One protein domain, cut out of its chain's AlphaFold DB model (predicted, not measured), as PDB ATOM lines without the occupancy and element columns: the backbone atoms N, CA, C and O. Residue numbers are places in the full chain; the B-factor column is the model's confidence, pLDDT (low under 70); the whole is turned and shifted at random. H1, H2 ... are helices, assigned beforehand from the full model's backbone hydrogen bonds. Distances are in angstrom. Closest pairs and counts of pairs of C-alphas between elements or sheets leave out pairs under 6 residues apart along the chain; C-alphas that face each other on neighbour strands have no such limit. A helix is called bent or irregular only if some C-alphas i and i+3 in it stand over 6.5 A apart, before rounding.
ATOM      1  N   LYS A   5      15.884 -25.367 -91.511       84.88
ATOM      2  CA  LYS A   5      16.412 -24.940 -90.203       84.88
ATOM      3  C   LYS A   5      17.640 -24.020 -90.334       84.88
ATOM      4  O   LYS A   5      17.747 -23.030 -89.620       84.88
ATOM      5  N   GLU A   6      18.549 -24.324 -91.259       88.62
ATOM      6  CA  GLU A   6      19.765 -23.530 -91.504       88.62
ATOM      7  C   GLU A   6      19.437 -22.226 -92.246       88.62
ATOM      8  O   GLU A   6      20.010 -21.185 -91.943       88.62
ATOM      9  N   LEU A   7      18.477 -22.258 -93.177       91.75
ATOM     10  CA  LEU A   7      17.979 -21.053 -93.847       91.75
ATOM     11  C   LEU A   7      17.365 -20.081 -92.835       91.75
ATOM     12  O   LEU A   7      17.761 -18.919 -92.794       91.75
ATOM     13  N   LEU A   8      16.457 -20.571 -91.985       92.06
ATOM     14  CA  LEU A   8      15.844 -19.777 -90.923       92.06
ATOM     15  C   LEU A   8      16.892 -19.187 -89.981       92.06
ATOM     16  O   LEU A   8      16.813 -18.002 -89.686       92.06
ATOM     17  N   TYR A   9      17.894 -19.971 -89.570       92.19
ATOM     18  CA  TYR A   9      18.997 -19.474 -88.744       92.19
ATOM     19  C   TYR A   9      19.664 -18.238 -89.359       92.19
ATOM     20  O   TYR A   9      19.740 -17.193 -88.711       92.19
ATOM     21  N   TYR A  10      20.116 -18.326 -90.612       93.25
ATOM     22  CA  TYR A  10      20.820 -17.215 -91.254       93.25
ATOM     23  C   TYR A  10      19.914 -16.006 -91.480       93.25
ATOM     24  O   TYR A  10      20.325 -14.878 -91.208       93.25
ATOM     25  N   LEU A  11      18.678 -16.233 -91.932       94.38
ATOM     26  CA  LEU A  11      17.721 -15.156 -92.168       94.38
ATOM     27  C   LEU A  11      17.369 -14.436 -90.866       94.38
ATOM     28  O   LEU A  11      17.461 -13.215 -90.818       94.38
ATOM     29  N   ILE A  12      17.064 -15.172 -89.792       94.00
ATOM     30  CA  ILE A  12      16.764 -14.603 -88.469       94.00
ATOM     31  C   ILE A  12      17.947 -13.786 -87.944       94.00
ATOM     32  O   ILE A  12      17.749 -12.648 -87.517       94.00
ATOM     33  N   ASN A  13      19.171 -14.321 -88.009       91.38
ATOM     34  CA  ASN A  13      20.371 -13.600 -87.570       91.38
ATOM     35  C   ASN A  13      20.553 -12.272 -88.306       91.38
ATOM     36  O   ASN A  13      20.992 -11.291 -87.709       91.38
ATOM     37  N   ALA A  14      20.201 -12.240 -89.588       92.38
ATOM     38  CA  ALA A  14      20.366 -11.067 -90.421       92.38
ATOM     39  C   ALA A  14      19.213 -10.049 -90.318       92.38
ATOM     40  O   ALA A  14      19.332  -8.971 -90.891       92.38
ATOM     41  N   THR A  15      18.132 -10.355 -89.588       92.44
ATOM     42  CA  THR A  15      17.080  -9.370 -89.274       92.44
ATOM     43  C   THR A  15      17.592  -8.291 -88.325       92.44
ATOM     44  O   THR A  15      18.432  -8.572 -87.469       92.44
ATOM     45  N   ASP A  16      17.004  -7.095 -88.371       88.44
ATOM     46  CA  ASP A  16      17.323  -6.010 -87.428       88.44
ATOM     47  C   ASP A  16      16.960  -6.349 -85.972       88.44
ATOM     48  O   ASP A  16      17.534  -5.796 -85.031       88.44
ATOM     49  N   TYR A  17      16.067  -7.321 -85.748       86.19
ATOM     50  CA  TYR A  17      15.795  -7.822 -84.401       86.19
ATOM     51  C   TYR A  17      17.030  -8.472 -83.778       86.19
ATOM     52  O   TYR A  17      17.253  -8.327 -82.574       86.19
ATOM     53  N   ILE A  18      17.826  -9.216 -84.548       89.19
ATOM     54  CA  ILE A  18      19.026  -9.883 -84.028       89.19
ATOM     55  C   ILE A  18      20.276  -9.050 -84.310       89.19
ATOM     56  O   ILE A  18      21.094  -8.881 -83.405       89.19
ATOM     57  N   GLY A  19      20.393  -8.492 -85.513       82.44
ATOM     58  CA  GLY A  19      21.475  -7.596 -85.918       82.44
ATOM     59  C   GLY A  19      22.809  -8.302 -86.171       82.44
ATOM     60  O   GLY A  19      23.846  -7.645 -86.206       82.44
ATOM     61  N   ASN A  20      22.811  -9.626 -86.354       86.19
ATOM     62  CA  ASN A  20      24.010 -10.438 -86.565       86.19
ATOM     63  C   ASN A  20      24.175 -10.861 -88.037       86.19
ATOM     64  O   ASN A  20      24.374 -12.028 -88.373       86.19
ATOM     65  N   SER A  21      24.109  -9.886 -88.946       84.69
ATOM     66  CA  SER A  21      24.288 -10.114 -90.390       84.69
ATOM     67  C   SER A  21      25.692 -10.618 -90.771       84.69
ATOM     68  O   SER A  21      25.893 -11.126 -91.878       84.69
ATOM     69  N   LEU A  22      26.666 -10.512 -89.856       84.69
ATOM     70  CA  LEU A  22      28.032 -11.001 -90.038       84.69
ATOM     71  C   LEU A  22      28.103 -12.525 -90.175       84.69
ATOM     72  O   LEU A  22      28.991 -13.006 -90.869       84.69
ATOM     73  N   GLU A  23      27.157 -13.281 -89.612       85.94
ATOM     74  CA  GLU A  23      27.086 -14.743 -89.781       85.94
ATOM     75  C   GLU A  23      27.016 -15.148 -91.259       85.94
ATOM     76  O   GLU A  23      27.704 -16.073 -91.695       85.94
ATOM     77  N   ILE A  24      26.237 -14.411 -92.060       87.44
ATOM     78  CA  ILE A  24      26.117 -14.653 -93.504       87.44
ATOM     79  C   ILE A  24      27.412 -14.284 -94.231       87.44
ATOM     80  O   ILE A  24      27.819 -14.992 -95.149       87.44
ATOM     81  N   LYS A  25      28.061 -13.183 -93.831       84.81
ATOM     82  CA  LYS A  25      29.300 -12.700 -94.462       84.81
ATOM     83  C   LYS A  25      30.500 -13.592 -94.143       84.81
ATOM     84  O   LYS A  25      31.329 -13.833 -95.012       84.81
ATOM     85  N   ASN A  26      30.581 -14.076 -92.907       87.06
ATOM     86  CA  ASN A  26      31.723 -14.827 -92.399       87.06
ATOM     87  C   ASN A  26      31.635 -16.323 -92.710       87.06
ATOM     88  O   ASN A  26      32.651 -17.008 -92.627       87.06
ATOM     89  N   THR A  27      30.454 -16.839 -93.075       89.56
ATOM     90  CA  THR A  27      30.301 -18.247 -93.456       89.56
ATOM     91  C   THR A  27      30.468 -18.423 -94.972       89.56
ATOM     92  O   THR A  27      29.603 -17.980 -95.737       89.56
ATOM     93  N   PRO A  28      31.529 -19.110 -95.443       90.06
ATOM     94  CA  PRO A  28      31.819 -19.229 -96.870       90.06
ATOM     95  C   PRO A  28      30.665 -19.832 -97.683       90.06
ATOM     96  O   PRO A  28      30.133 -20.903 -97.366       90.06
ATOM     97  N   GLY A  29      30.286 -19.142 -98.762       89.75
ATOM     98  CA  GLY A  29      29.269 -19.587 -99.719       89.75
ATOM     99  C   GLY A  29      27.837 -19.634 -99.179       89.75
ATOM    100  O   GLY A  29      26.970 -20.208 -99.835       89.75
ATOM    101  N   VAL A  30      27.554 -19.090 -97.988       93.62
ATOM    102  CA  VAL A  30      26.173 -18.999 -97.475       93.62
ATOM    103  C   VAL A  30      25.393 -17.911 -98.199       93.62
ATOM    104  O   VAL A  30      24.269 -18.179 -98.621       93.62
ATOM    105  N   LYS A  31      25.986 -16.723 -98.392       92.62
ATOM    106  CA  LYS A  31      25.347 -15.628 -99.140       92.62
ATOM    107  C   LYS A  31      24.922 -16.095-100.536       92.62
ATOM    108  O   LYS A  31      23.742 -16.005-100.860       92.62
ATOM    109  N   ASP A  32      25.841 -16.695-101.289       93.50
ATOM    110  CA  ASP A  32      25.580 -17.172-102.652       93.50
ATOM    111  C   ASP A  32      24.463 -18.222-102.687       93.50
ATOM    112  O   ASP A  32      23.556 -18.141-103.507       93.50
ATOM    113  N   LYS A  33      24.446 -19.164-101.732       94.19
ATOM    114  CA  LYS A  33      23.372 -20.169-101.622       94.19
ATOM    115  C   LYS A  33      22.016 -19.559-101.273       94.19
ATOM    116  O   LYS A  33      20.986 -20.096-101.677       94.19
ATOM    117  N   LEU A  34      21.989 -18.501-100.465       94.62
ATOM    118  CA  LEU A  34      20.755 -17.790-100.134       94.62
ATOM    119  C   LEU A  34      20.232 -17.006-101.345       94.62
ATOM    120  O   LEU A  34      19.020 -17.001-101.559       94.62
ATOM    121  N   ILE A  35      21.124 -16.425-102.154       95.06
ATOM    122  CA  ILE A  35      20.790 -15.783-103.436       95.06
ATOM    123  C   ILE A  35      20.266 -16.821-104.435       95.06
ATOM    124  O   ILE A  35      19.159 -16.675-104.943       95.06
ATOM    125  N   GLU A  36      20.991 -17.924-104.645       94.94
ATOM    126  CA  GLU A  36      20.613 -19.016-105.559       94.94
ATOM    127  C   GLU A  36      19.232 -19.599-105.215       94.94
ATOM    128  O   GLU A  36      18.424 -19.913-106.089       94.94
ATOM    129  N   LYS A  37      18.919 -19.704-103.919       94.31
ATOM    130  CA  LYS A  37      17.610 -20.166-103.434       94.31
ATOM    131  C   LYS A  37      16.520 -19.086-103.450       94.31
ATOM    132  O   LYS A  37      15.370 -19.405-103.123       94.31
ATOM    133  N   GLY A  38      16.855 -17.852-103.815       95.50
ATOM    134  CA  GLY A  38      15.936 -16.724-103.948       95.50
ATOM    135  C   GLY A  38      15.503 -16.095-102.625       95.50
ATOM    136  O   GLY A  38      14.402 -15.560-102.562       95.50
ATOM    137  N   TYR A  39      16.307 -16.199-101.565       96.25
ATOM    138  CA  TYR A  39      16.043 -15.583-100.253       96.25
ATOM    139  C   TYR A  39      16.747 -14.231-100.065       96.25
ATOM    140  O   TYR A  39      16.311 -13.410 -99.259       96.25
ATOM    141  N   LEU A  40      17.834 -13.990-100.797       96.19
ATOM    142  CA  LEU A  40      18.535 -12.708-100.826       96.19
ATOM    143  C   LEU A  40      18.596 -12.167-102.250       96.19
ATOM    144  O   LEU A  40      18.657 -12.939-103.204       96.19
ATOM    145  N   GLU A  41      18.600 -10.844-102.377       95.00
ATOM    146  CA  GLU A  41      18.944 -10.184-103.633       95.00
ATOM    147  C   GLU A  41      20.458 -10.220-103.877       95.00
ATOM    148  O   GLU A  41      21.259 -10.143-102.937       95.00
ATOM    149  N   ASP A  42      20.849 -10.299-105.150       93.62
ATOM    150  CA  ASP A  42      22.247 -10.235-105.581       93.62
ATOM    151  C   ASP A  42      22.737  -8.782-105.633       93.62
ATOM    152  O   ASP A  42      22.822  -8.149-106.684       93.62
ATOM    153  N   VAL A  43      22.954  -8.212-104.448       92.12
ATOM    154  CA  VAL A  43      23.415  -6.833-104.258       92.12
ATOM    155  C   VAL A  43      24.508  -6.753-103.194       92.12
ATOM    156  O   VAL A  43      24.715  -7.670-102.382       92.12
ATOM    157  N   ASP A  44      25.192  -5.610-103.152       84.44
ATOM    158  CA  ASP A  44      26.160  -5.275-102.110       84.44
ATOM    159  C   ASP A  44      25.454  -5.015-100.771       84.44
ATOM    160  O   ASP A  44      25.135  -3.891-100.395       84.44
ATOM    161  N   GLY A  45      25.174  -6.090-100.037       86.25
ATOM    162  CA  GLY A  45      24.549  -6.033 -98.721       86.25
ATOM    163  C   GLY A  45      23.767  -7.294 -98.381       86.25
ATOM    164  O   GLY A  45      23.893  -8.321 -99.052       86.25
ATOM    165  N   ILE A  46      22.976  -7.204 -97.311       90.81
ATOM    166  CA  ILE A  46      21.891  -8.146 -97.033       90.81
ATOM    167  C   ILE A  46      20.595  -7.433 -97.393       90.81
ATOM    168  O   ILE A  46      20.244  -6.438 -96.764       90.81
ATOM    169  N   LYS A  47      19.891  -7.952 -98.396       94.31
ATOM    170  CA  LYS A  47      18.551  -7.502 -98.756       94.31
ATOM    171  C   LYS A  47      17.671  -8.726 -98.957       94.31
ATOM    172  O   LYS A  47      17.979  -9.571 -99.796       94.31
ATOM    173  N   PHE A  48      16.634  -8.851 -98.132       96.19
ATOM    174  CA  PHE A  48      15.693  -9.964 -98.199       96.19
ATOM    175  C   PHE A  48      14.776  -9.824 -99.409       96.19
ATOM    176  O   PHE A  48      14.300  -8.731 -99.713       96.19
ATOM    177  N   THR A  49      14.504 -10.947-100.063       97.56
ATOM    178  CA  THR A  49      13.422 -11.054-101.044       97.56
ATOM    179  C   THR A  49      12.079 -11.248-100.338       97.56
ATOM    180  O   THR A  49      12.027 -11.602 -99.156       97.56
ATOM    181  N   GLU A  50      10.980 -11.107-101.080       97.25
ATOM    182  CA  GLU A  50       9.629 -11.434-100.594       97.25
ATOM    183  C   GLU A  50       9.548 -12.873-100.062       97.25
ATOM    184  O   GLU A  50       9.064 -13.105 -98.963       97.25
ATOM    185  N   LYS A  51      10.189 -13.827-100.746       96.25
ATOM    186  CA  LYS A  51      10.274 -15.226-100.302       96.25
ATOM    187  C   LYS A  51      10.922 -15.396 -98.920       96.25
ATOM    188  O   LYS A  51      10.526 -16.277 -98.158       96.25
ATOM    189  N   ALA A  52      11.949 -14.606 -98.594       96.38
ATOM    190  CA  ALA A  52      12.555 -14.638 -97.261       96.38
ATOM    191  C   ALA A  52      11.643 -14.024 -96.203       96.38
ATOM    192  O   ALA A  52      11.532 -14.579 -95.109       96.38
ATOM    193  N   ILE A  53      10.969 -12.925 -96.542       95.62
ATOM    194  CA  ILE A  53       9.980 -12.287 -95.672       95.62
ATOM    195  C   ILE A  53       8.831 -13.259 -95.378       95.62
ATOM    196  O   ILE A  53       8.499 -13.462 -94.212       95.62
ATOM    197  N   ASP A  54       8.306 -13.943 -96.394       97.00
ATOM    198  CA  ASP A  54       7.255 -14.953 -96.250       97.00
ATOM    199  C   ASP A  54       7.693 -16.107 -95.352       97.00
ATOM    200  O   ASP A  54       6.947 -16.528 -94.471       97.00
ATOM    201  N   LEU A  55       8.919 -16.612 -95.518       95.25
ATOM    202  CA  LEU A  55       9.444 -17.675 -94.659       95.25
ATOM    203  C   LEU A  55       9.531 -17.228 -93.188       95.25
ATOM    204  O   LEU A  55       9.151 -17.985 -92.292       95.25
ATOM    205  N   LEU A  56       9.999 -16.003 -92.934       96.12
ATOM    206  CA  LEU A  56      10.080 -15.425 -91.588       96.12
ATOM    207  C   LEU A  56       8.687 -15.175 -90.982       96.12
ATOM    208  O   LEU A  56       8.477 -15.440 -89.797       96.12
ATOM    209  N   ASN A  57       7.731 -14.705 -91.786       95.94
ATOM    210  CA  ASN A  57       6.338 -14.497 -91.382       95.94
ATOM    211  C   ASN A  57       5.641 -15.812 -91.055       95.94
ATOM    212  O   ASN A  57       5.108 -15.953 -89.958       95.94
ATOM    213  N   ASN A  58       5.745 -16.805 -91.935       95.81
ATOM    214  CA  ASN A  58       5.194 -18.137 -91.708       95.81
ATOM    215  C   ASN A  58       5.780 -18.778 -90.444       95.81
ATOM    216  O   ASN A  58       5.054 -19.391 -89.659       95.81
ATOM    217  N   PHE A  59       7.089 -18.618 -90.209       94.88
ATOM    218  CA  PHE A  59       7.717 -19.054 -88.966       94.88
ATOM    219  C   PHE A  59       7.109 -18.345 -87.746       94.88
ATOM    220  O   PHE A  59       6.738 -19.003 -86.774       94.88
ATOM    221  N   PHE A  60       6.971 -17.018 -87.793       95.69
ATOM    222  CA  PHE A  60       6.379 -16.254 -86.698       95.69
ATOM    223  C   PHE A  60       4.934 -16.673 -86.412       95.69
ATOM    224  O   PHE A  60       4.629 -17.053 -85.284       95.69
ATOM    225  N   GLU A  61       4.064 -16.675 -87.419       95.56
ATOM    226  CA  GLU A  61       2.642 -17.011 -87.277       95.56
ATOM    227  C   GLU A  61       2.438 -18.417 -86.706       95.56
ATOM    228  O   GLU A  61       1.617 -18.623 -85.811       95.56
ATOM    229  N   LYS A  62       3.253 -19.377 -87.155       95.50
ATOM    230  CA  LYS A  62       3.219 -20.762 -86.672       95.50
ATOM    231  C   LYS A  62       3.583 -20.900 -85.190       95.50
ATOM    232  O   LYS A  62       3.146 -21.855 -84.547       95.50
ATOM    233  N   HIS A  63       4.408 -20.004 -84.649       95.44
ATOM    234  CA  HIS A  63       5.006 -20.164 -83.319       95.44
ATOM    235  C   HIS A  63       4.604 -19.087 -82.298       95.44
ATOM    236  O   HIS A  63       4.812 -19.292 -81.101       95.44
ATOM    237  N   ALA A  64       3.995 -17.983 -82.731       94.50
ATOM    238  CA  ALA A  64       3.630 -16.850 -81.882       94.50
ATOM    239  C   ALA A  64       2.639 -17.224 -80.767       94.50
ATOM    240  O   ALA A  64       2.846 -16.854 -79.612       94.50
ATOM    241  N   SER A  65       1.590 -17.993 -81.083       94.81
ATOM    242  CA  SER A  65       0.591 -18.432 -80.095       94.81
ATOM    243  C   SER A  65       1.225 -19.266 -78.982       94.81
ATOM    244  O   SER A  65       1.058 -18.959 -77.803       94.81
ATOM    245  N   ARG A  66       2.040 -20.256 -79.362       95.00
ATOM    246  CA  ARG A  66       2.779 -21.102 -78.421       95.00
ATOM    247  C   ARG A  66       3.743 -20.289 -77.560       95.00
ATOM    248  O   ARG A  66       3.828 -20.534 -76.362       95.00
ATOM    249  N   ALA A  67       4.449 -19.317 -78.141       93.38
ATOM    250  CA  ALA A  67       5.328 -18.437 -77.374       93.38
ATOM    251  C   ALA A  67       4.549 -17.682 -76.287       93.38
ATOM    252  O   ALA A  67       4.965 -17.674 -75.132       93.38
ATOM    253  N   LEU A  68       3.379 -17.128 -76.614       93.00
ATOM    254  CA  LEU A  68       2.520 -16.457 -75.633       93.00
ATOM    255  C   LEU A  68       2.003 -17.406 -74.542       93.00
ATOM    256  O   LEU A  68       1.916 -17.005 -73.382       93.00
ATOM    257  N   GLU A  69       1.655 -18.644 -74.885       93.06
ATOM    258  CA  GLU A  69       1.234 -19.664 -73.913       93.06
ATOM    259  C   GLU A  69       2.363 -20.042 -72.950       93.06
ATOM    260  O   GLU A  69       2.153 -20.053 -71.736       93.06
ATOM    261  N   VAL A  70       3.567 -20.281 -73.478       92.00
ATOM    262  CA  VAL A  70       4.763 -20.582 -72.678       92.00
ATOM    263  C   VAL A  70       5.058 -19.445 -71.706       92.00
ATOM    264  O   VAL A  70       5.256 -19.693 -70.520       92.00
ATOM    265  N   LEU A  71       5.019 -18.197 -72.173       89.44
ATOM    266  CA  LEU A  71       5.202 -17.032 -71.313       89.44
ATOM    267  C   LEU A  71       4.141 -16.987 -70.197       89.44
ATOM    268  O   LEU A  71       4.480 -16.958 -69.014       89.44
ATOM    269  N   LYS A  72       2.849 -17.088 -70.536       88.38
ATOM    270  CA  LYS A  72       1.760 -17.097 -69.537       88.38
ATOM    271  C   LYS A  72       1.935 -18.183 -68.475       88.38
ATOM    272  O   LYS A  72       1.676 -17.922 -67.304       88.38
ATOM    273  N   MET A  73       2.368 -19.373 -68.884       88.94
ATOM    274  CA  MET A  73       2.626 -20.490 -67.981       88.94
ATOM    275  C   MET A  73       3.813 -20.205 -67.051       88.94
ATOM    276  O   MET A  73       3.712 -20.447 -65.853       88.94
ATOM    277  N   LEU A  74       4.910 -19.650 -67.577       86.12
ATOM    278  CA  LEU A  74       6.123 -19.375 -66.796       86.12
ATOM    279  C   LEU A  74       5.961 -18.223 -65.798       86.12
ATOM    280  O   LEU A  74       6.672 -18.170 -64.801       86.12
ATOM    281  N   ARG A  75       4.996 -17.324 -66.023       71.19
ATOM    282  CA  ARG A  75       4.702 -16.192 -65.129       71.19
ATOM    283  C   ARG A  75       4.129 -16.607 -63.759       71.19
ATOM    284  O   ARG A  75       4.077 -15.794 -62.838       71.19
ATOM    285  N   LEU A  76       3.680 -17.852 -63.601       56.28
ATOM    286  CA  LEU A  76       3.169 -18.403 -62.342       56.28
ATOM    287  C   LEU A  76       4.265 -19.298 -61.735       56.28
ATOM    288  O   LEU A  76       4.320 -20.465 -62.118       56.28
ATOM    289  N   PRO A  77       5.170 -18.811 -60.852       52.94
ATOM    290  CA  PRO A  77       4.956 -17.852 -59.756       52.94
ATOM    291  C   PRO A  77       5.933 -16.648 -59.711       52.94
ATOM    292  O   PRO A  77       5.904 -15.882 -58.745       52.94
ATOM    293  N   THR A  78       6.806 -16.463 -60.706       58.12
ATOM    294  CA  THR A  78       7.846 -15.420 -60.717       58.12
ATOM    295  C   THR A  78       7.656 -14.448 -61.882       58.12
ATOM    296  O   THR A  78       7.339 -14.830 -63.003       58.12
ATOM    297  N   HIS A  79       7.885 -13.153 -61.630       65.25
ATOM    298  CA  HIS A  79       7.913 -12.109 -62.674       65.25
ATOM    299  C   HIS A  79       9.228 -12.114 -63.476       65.25
ATOM    300  O   HIS A  79       9.486 -11.215 -64.270       65.25
ATOM    301  N   GLU A  80      10.078 -13.102 -63.218       73.31
ATOM    302  CA  GLU A  80      11.424 -13.239 -63.740       73.31
ATOM    303  C   GLU A  80      11.574 -14.678 -64.230       73.31
ATOM    304  O   GLU A  80      11.372 -15.623 -63.463       73.31
ATOM    305  N   VAL A  81      11.873 -14.827 -65.518       82.94
ATOM    306  CA  VAL A  81      12.018 -16.119 -66.202       82.94
ATOM    307  C   VAL A  81      13.319 -16.081 -66.989       82.94
ATOM    308  O   VAL A  81      13.595 -15.097 -67.680       82.94
ATOM    309  N   SER A  82      14.149 -17.114 -66.899       86.69
ATOM    310  CA  SER A  82      15.386 -17.150 -67.682       86.69
ATOM    311  C   SER A  82      15.106 -17.421 -69.164       86.69
ATOM    312  O   SER A  82      14.163 -18.128 -69.523       86.69
ATOM    313  N   PHE A  83      15.959 -16.905 -70.055       87.75
ATOM    314  CA  PHE A  83      15.832 -17.193 -71.488       87.75
ATOM    315  C   PHE A  83      15.907 -18.698 -71.788       87.75
ATOM    316  O   PHE A  83      15.132 -19.209 -72.597       87.75
ATOM    317  N   GLY A  84      16.787 -19.414 -71.082       87.81
ATOM    318  CA  GLY A  84      16.941 -20.862 -71.207       87.81
ATOM    319  C   GLY A  84      15.661 -21.635 -70.879       87.81
ATOM    320  O   GLY A  84      15.329 -22.579 -71.594       87.81
ATOM    321  N   GLU A  85      14.896 -21.214 -69.866       88.06
ATOM    322  CA  GLU A  85      13.596 -21.822 -69.544       88.06
ATOM    323  C   GLU A  85      12.572 -21.597 -70.659       88.06
ATOM    324  O   GLU A  85      11.873 -22.534 -71.050       88.06
ATOM    325  N   ILE A  86      12.512 -20.389 -71.227       90.19
ATOM    326  CA  ILE A  86      11.619 -20.104 -72.361       90.19
ATOM    327  C   ILE A  86      11.990 -21.000 -73.551       90.19
ATOM    328  O   ILE A  86      11.114 -21.634 -74.142       90.19
ATOM    329  N   CYS A  87      13.283 -21.106 -73.878       91.50
ATOM    330  CA  CYS A  87      13.782 -21.978 -74.943       91.50
ATOM    331  C   CYS A  87      13.426 -23.453 -74.711       91.50
ATOM    332  O   CYS A  87      12.939 -24.120 -75.630       91.50
ATOM    333  N   TYR A  88      13.591 -23.938 -73.476       91.12
ATOM    334  CA  TYR A  88      13.235 -25.300 -73.080       91.12
ATOM    335  C   TYR A  88      11.753 -25.604 -73.347       91.12
ATOM    336  O   TYR A  88      11.435 -26.565 -74.049       91.12
ATOM    337  N   TRP A  89      10.838 -24.750 -72.881       92.19
ATOM    338  CA  TRP A  89       9.393 -24.954 -73.061       92.19
ATOM    339  C   TRP A  89       8.913 -24.741 -74.503       92.19
ATOM    340  O   TRP A  89       7.973 -25.396 -74.975       92.19
ATOM    341  N   MET A  90       9.603 -23.884 -75.252       93.00
ATOM    342  CA  MET A  90       9.401 -23.748 -76.694       93.00
ATOM    343  C   MET A  90       9.908 -24.957 -77.488       93.00
ATOM    344  O   MET A  90       9.538 -25.097 -78.655       93.00
ATOM    345  N   ALA A  91      10.691 -25.850 -76.870       90.81
ATOM    346  CA  ALA A  91      11.410 -26.932 -77.538       90.81
ATOM    347  C   ALA A  91      12.248 -26.410 -78.723       90.81
ATOM    348  O   ALA A  91      12.259 -26.996 -79.808       90.81
ATOM    349  N   MET A  92      12.914 -25.270 -78.520       87.81
ATOM    350  CA  MET A  92      13.764 -24.612 -79.510       87.81
ATOM    351  C   MET A  92      15.165 -24.401 -78.940       87.81
ATOM    352  O   MET A  92      15.336 -24.097 -77.763       87.81
ATOM    353  N   GLU A  93      16.173 -24.543 -79.794       77.81
ATOM    354  CA  GLU A  93      17.564 -24.297 -79.423       77.81
ATOM    355  C   GLU A  93      17.815 -22.792 -79.248       77.81
ATOM    356  O   GLU A  93      17.539 -22.001 -80.151       77.81
ATOM    357  N   ASP A  94      18.383 -22.410 -78.102       68.88
ATOM    358  CA  ASP A  94      18.755 -21.028 -77.756       68.88
ATOM    359  C   ASP A  94      19.648 -20.393 -78.843       68.88
ATOM    360  O   ASP A  94      19.348 -19.324 -79.382       68.88
ATOM    361  N   GLN A  95      20.672 -21.138 -79.277       69.69
ATOM    362  CA  GLN A  95      21.687 -20.683 -80.233       69.69
ATOM    363  C   GLN A  95      21.141 -20.339 -81.623       69.69
ATOM    364  O   GLN A  95      21.835 -19.712 -82.418       69.69
ATOM    365  N   MET A  96      19.904 -20.729 -81.936       75.94
ATOM    366  CA  MET A  96      19.300 -20.397 -83.220       75.94
ATOM    367  C   MET A  96      18.700 -18.993 -83.283       75.94
ATOM    368  O   MET A  96      18.261 -18.575 -84.353       75.94
ATOM    369  N   TYR A  97      18.613 -18.286 -82.152       84.25
ATOM    370  CA  TYR A  97      17.928 -16.997 -82.018       84.25
ATOM    371  C   TYR A  97      16.436 -17.014 -82.395       84.25
ATOM    372  O   TYR A  97      15.789 -15.970 -82.352       84.25
ATOM    373  N   CYS A  98      15.859 -18.186 -82.687       90.19
ATOM    374  CA  CYS A  98      14.448 -18.378 -83.014       90.19
ATOM    375  C   CYS A  98      13.529 -17.797 -81.936       90.19
ATOM    376  O   CYS A  98      12.651 -16.992 -82.231       90.19
ATOM    377  N   VAL A  99      13.769 -18.147 -80.670       91.75
ATOM    378  CA  VAL A  99      12.961 -17.654 -79.543       91.75
ATOM    379  C   VAL A  99      13.167 -16.156 -79.339       91.75
ATOM    380  O   VAL A  99      12.200 -15.420 -79.170       91.75
ATOM    381  N   LYS A 100      14.410 -15.671 -79.434       91.88
ATOM    382  CA  LYS A 100      14.725 -14.240 -79.320       91.88
ATOM    383  C   LYS A 100      14.014 -13.414 -80.396       91.88
ATOM    384  O   LYS A 100      13.464 -12.360 -80.089       91.88
ATOM    385  N   TYR A 101      13.997 -13.909 -81.633       93.69
ATOM    386  CA  TYR A 101      13.265 -13.315 -82.746       93.69
ATOM    387  C   TYR A 101      11.758 -13.264 -82.468       93.69
ATOM    388  O   TYR A 101      11.169 -12.189 -82.562       93.69
ATOM    389  N   LEU A 102      11.155 -14.382 -82.037       94.44
ATOM    390  CA  LEU A 102       9.730 -14.435 -81.682       94.44
ATOM    391  C   LEU A 102       9.378 -13.406 -80.603       94.44
ATOM    392  O   LEU A 102       8.421 -12.657 -80.768       94.44
ATOM    393  N   LEU A 103      10.160 -13.333 -79.524       92.81
ATOM    394  CA  LEU A 103       9.901 -12.415 -78.412       92.81
ATOM    395  C   LEU A 103      10.036 -10.947 -78.826       92.81
ATOM    396  O   LEU A 103       9.191 -10.130 -78.473       92.81
ATOM    397  N   LYS A 104      11.068 -10.600 -79.604       92.69
ATOM    398  CA  LYS A 104      11.238  -9.226 -80.094       92.69
ATOM    399  C   LYS A 104      10.111  -8.800 -81.030       92.69
ATOM    400  O   LYS A 104       9.624  -7.680 -80.898       92.69
ATOM    401  N   ARG A 105       9.667  -9.694 -81.914       94.50
ATOM    402  CA  ARG A 105       8.548  -9.422 -82.817       94.50
ATOM    403  C   ARG A 105       7.213  -9.332 -82.069       94.50
ATOM    404  O   ARG A 105       6.462  -8.398 -82.295       94.50
ATOM    405  N   LEU A 106       6.960 -10.207 -81.090       94.38
ATOM    406  CA  LEU A 106       5.790 -10.097 -80.202       94.38
ATOM    407  C   LEU A 106       5.768  -8.780 -79.411       94.38
ATOM    408  O   LEU A 106       4.693  -8.240 -79.156       94.38
ATOM    409  N   ASN A 107       6.935  -8.279 -79.003       92.50
ATOM    410  CA  ASN A 107       7.061  -6.991 -78.329       92.50
ATOM    411  C   ASN A 107       6.766  -5.814 -79.272       92.50
ATOM    412  O   ASN A 107       6.089  -4.872 -78.875       92.50
ATOM    413  N   GLU A 108       7.240  -5.874 -80.519       92.94
ATOM    414  CA  GLU A 108       6.910  -4.875 -81.544       92.94
ATOM    415  C   GLU A 108       5.413  -4.878 -81.892       92.94
ATOM    416  O   GLU A 108       4.801  -3.815 -81.965       92.94
ATOM    417  N   ASP A 109       4.794  -6.060 -81.971       93.00
ATOM    418  CA  ASP A 109       3.345  -6.234 -82.157       93.00
ATOM    419  C   ASP A 109       2.513  -5.835 -80.913       93.00
ATOM    420  O   ASP A 109       1.283  -5.978 -80.903       93.00
ATOM    421  N   GLY A 110       3.161  -5.394 -79.826       90.25
ATOM    422  CA  GLY A 110       2.516  -4.988 -78.574       90.25
ATOM    423  C   GLY A 110       1.829  -6.129 -77.814       90.25
ATOM    424  O   GLY A 110       0.935  -5.882 -77.004       90.25
ATOM    425  N   LYS A 111       2.195  -7.388 -78.083       91.75
ATOM    426  CA  LYS A 111       1.622  -8.576 -77.420       91.75
ATOM    427  C   LYS A 111       2.269  -8.874 -76.069       91.75
ATOM    428  O   LYS A 111       1.629  -9.502 -75.227       91.75
ATOM    429  N   ILE A 112       3.514  -8.444 -75.885       90.19
ATOM    430  CA  ILE A 112       4.283  -8.494 -74.632       90.19
ATOM    431  C   ILE A 112       5.056  -7.180 -74.469       90.19
ATOM    432  O   ILE A 112       5.159  -6.428 -75.440       90.19
ATOM    433  N   GLN A 113       5.617  -6.907 -73.288       87.62
ATOM    434  CA  GLN A 113       6.409  -5.701 -73.048       87.62
ATOM    435  C   GLN A 113       7.760  -6.052 -72.421       87.62
ATOM    436  O   GLN A 113       7.941  -5.986 -71.208       87.62
ATOM    437  N   LEU A 114       8.744  -6.353 -73.267       85.19
ATOM    438  CA  LEU A 114      10.117  -6.604 -72.830       85.19
ATOM    439  C   LEU A 114      10.698  -5.361 -72.141       85.19
ATOM    440  O   LEU A 114      10.723  -4.270 -72.719       85.19
ATOM    441  N   ASP A 115      11.213  -5.530 -70.923       80.06
ATOM    442  CA  ASP A 115      11.936  -4.461 -70.235       80.06
ATOM    443  C   ASP A 115      13.201  -4.085 -71.028       80.06
ATOM    444  O   ASP A 115      13.944  -4.949 -71.506       80.06
ATOM    445  N   LYS A 116      13.469  -2.783 -71.160       68.38
ATOM    446  CA  LYS A 116      14.619  -2.247 -71.903       68.38
ATOM    447  C   LYS A 116      15.956  -2.684 -71.301       68.38
ATOM    448  O   LYS A 116      16.946  -2.723 -72.029       68.38
ATOM    449  N   SER A 117      15.996  -3.011 -70.005       61.12
ATOM    450  CA  SER A 117      17.197  -3.535 -69.338       61.12
ATOM    451  C   SER A 117      17.334  -5.059 -69.387       61.12
ATOM    452  O   SER A 117      18.324  -5.576 -68.871       61.12
ATOM    453  N   SER A 118      16.376  -5.788 -69.974       62.16
ATOM    454  CA  SER A 118      16.425  -7.253 -70.037       62.16
ATOM    455  C   SER A 118      17.604  -7.719 -70.893       62.16
ATOM    456  O   SER A 118      17.554  -7.726 -72.126       62.16
ATOM    457  N   ASN A 119      18.684  -8.128 -70.226       70.56
ATOM    458  CA  ASN A 119      19.761  -8.881 -70.845       70.56
ATOM    459  C   ASN A 119      19.329 -10.350 -70.950       70.56
ATOM    460  O   ASN A 119      18.846 -10.933 -69.984       70.56
ATOM    461  N   TRP A 120      19.543 -10.966 -72.112       78.94
ATOM    462  CA  TRP A 120      19.214 -12.370 -72.382       78.94
ATOM    463  C   TRP A 120      19.981 -13.357 -71.483       78.94
ATOM    464  O   TRP A 120      19.554 -14.497 -71.334       78.94
ATOM    465  N   GLY A 121      21.093 -12.920 -70.874       70.50
ATOM    466  CA  GLY A 121      21.863 -13.689 -69.886       70.50
ATOM    467  C   GLY A 121      21.397 -13.538 -68.429       70.50
ATOM    468  O   GLY A 121      21.971 -14.165 -67.544       70.50
ATOM    469  N   THR A 122      20.389 -12.706 -68.163       73.19
ATOM    470  CA  THR A 122      19.768 -12.516 -66.841       73.19
ATOM    471  C   THR A 122      18.281 -12.872 -66.914       73.19
ATOM    472  O   THR A 122      17.758 -13.029 -68.019       73.19
ATOM    473  N   PRO A 123      17.570 -13.004 -65.782       76.50
ATOM    474  CA  PRO A 123      16.129 -13.203 -65.826       76.50
ATOM    475  C   PRO A 123      15.442 -12.091 -66.629       76.50
ATOM    476  O   PRO A 123      15.700 -10.904 -66.427       76.50
ATOM    477  N   ILE A 124      14.601 -12.496 -67.576       77.25
ATOM    478  CA  ILE A 124      13.883 -11.605 -68.479       77.25
ATOM    479  C   ILE A 124      12.602 -11.154 -67.785       77.25
ATOM    480  O   ILE A 124      11.828 -11.978 -67.288       77.25
ATOM    481  N   LYS A 125      12.373  -9.841 -67.811       74.56
ATOM    482  CA  LYS A 125      11.098  -9.205 -67.461       74.56
ATOM    483  C   LYS A 125      10.385  -8.793 -68.744       74.56
ATOM    484  O   LYS A 125      11.027  -8.210 -69.628       74.56
TER     485      LYS A 125
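Overview. This is residues 5 to 125 of the 126 residues of an uncharacterized protein of Bacillus mycoides (UniProt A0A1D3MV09). The long bent helix H4 runs along one side; H1 packs across its first arm, H2 and H3 lie beyond, and H5 packs across its second arm. The printed part has 121 residues with six named helices, H1 to H6: all helix. It is compact, radius of gyration of the C-alphas 15.4 A, spanning 49 by 25 by 24 A.

Arrangement. H1, residues 5 to 14, touches residues 52 to 56 alone of arm H4a, residues 50 to 62, C-alphas 8 and 56 closest at 7.3 A. H4, one helix by its hydrogen bonds, is bent: C-alphas 62 and 65 are 7.5 A apart. Arm H4b, residues 65 to 74, touches H5, residues 83 to 90, C-alphas 70 and 89 closest at 6.4 A. Within helices and arms every O i to N i+4 pair is within hydrogen-bond range.

Along the chain. H2 is residues 22 to 26, H3 30 to 36, H6 98 to 108. C-alpha 5 lies at (16.412, -24.940, -90.203), C-alpha 108 at (6.910, -4.875, -81.544).

Size, cuts and confidence. The link H3 to H4 is long; residues 76 to 79 are among nine under pLDDT 70.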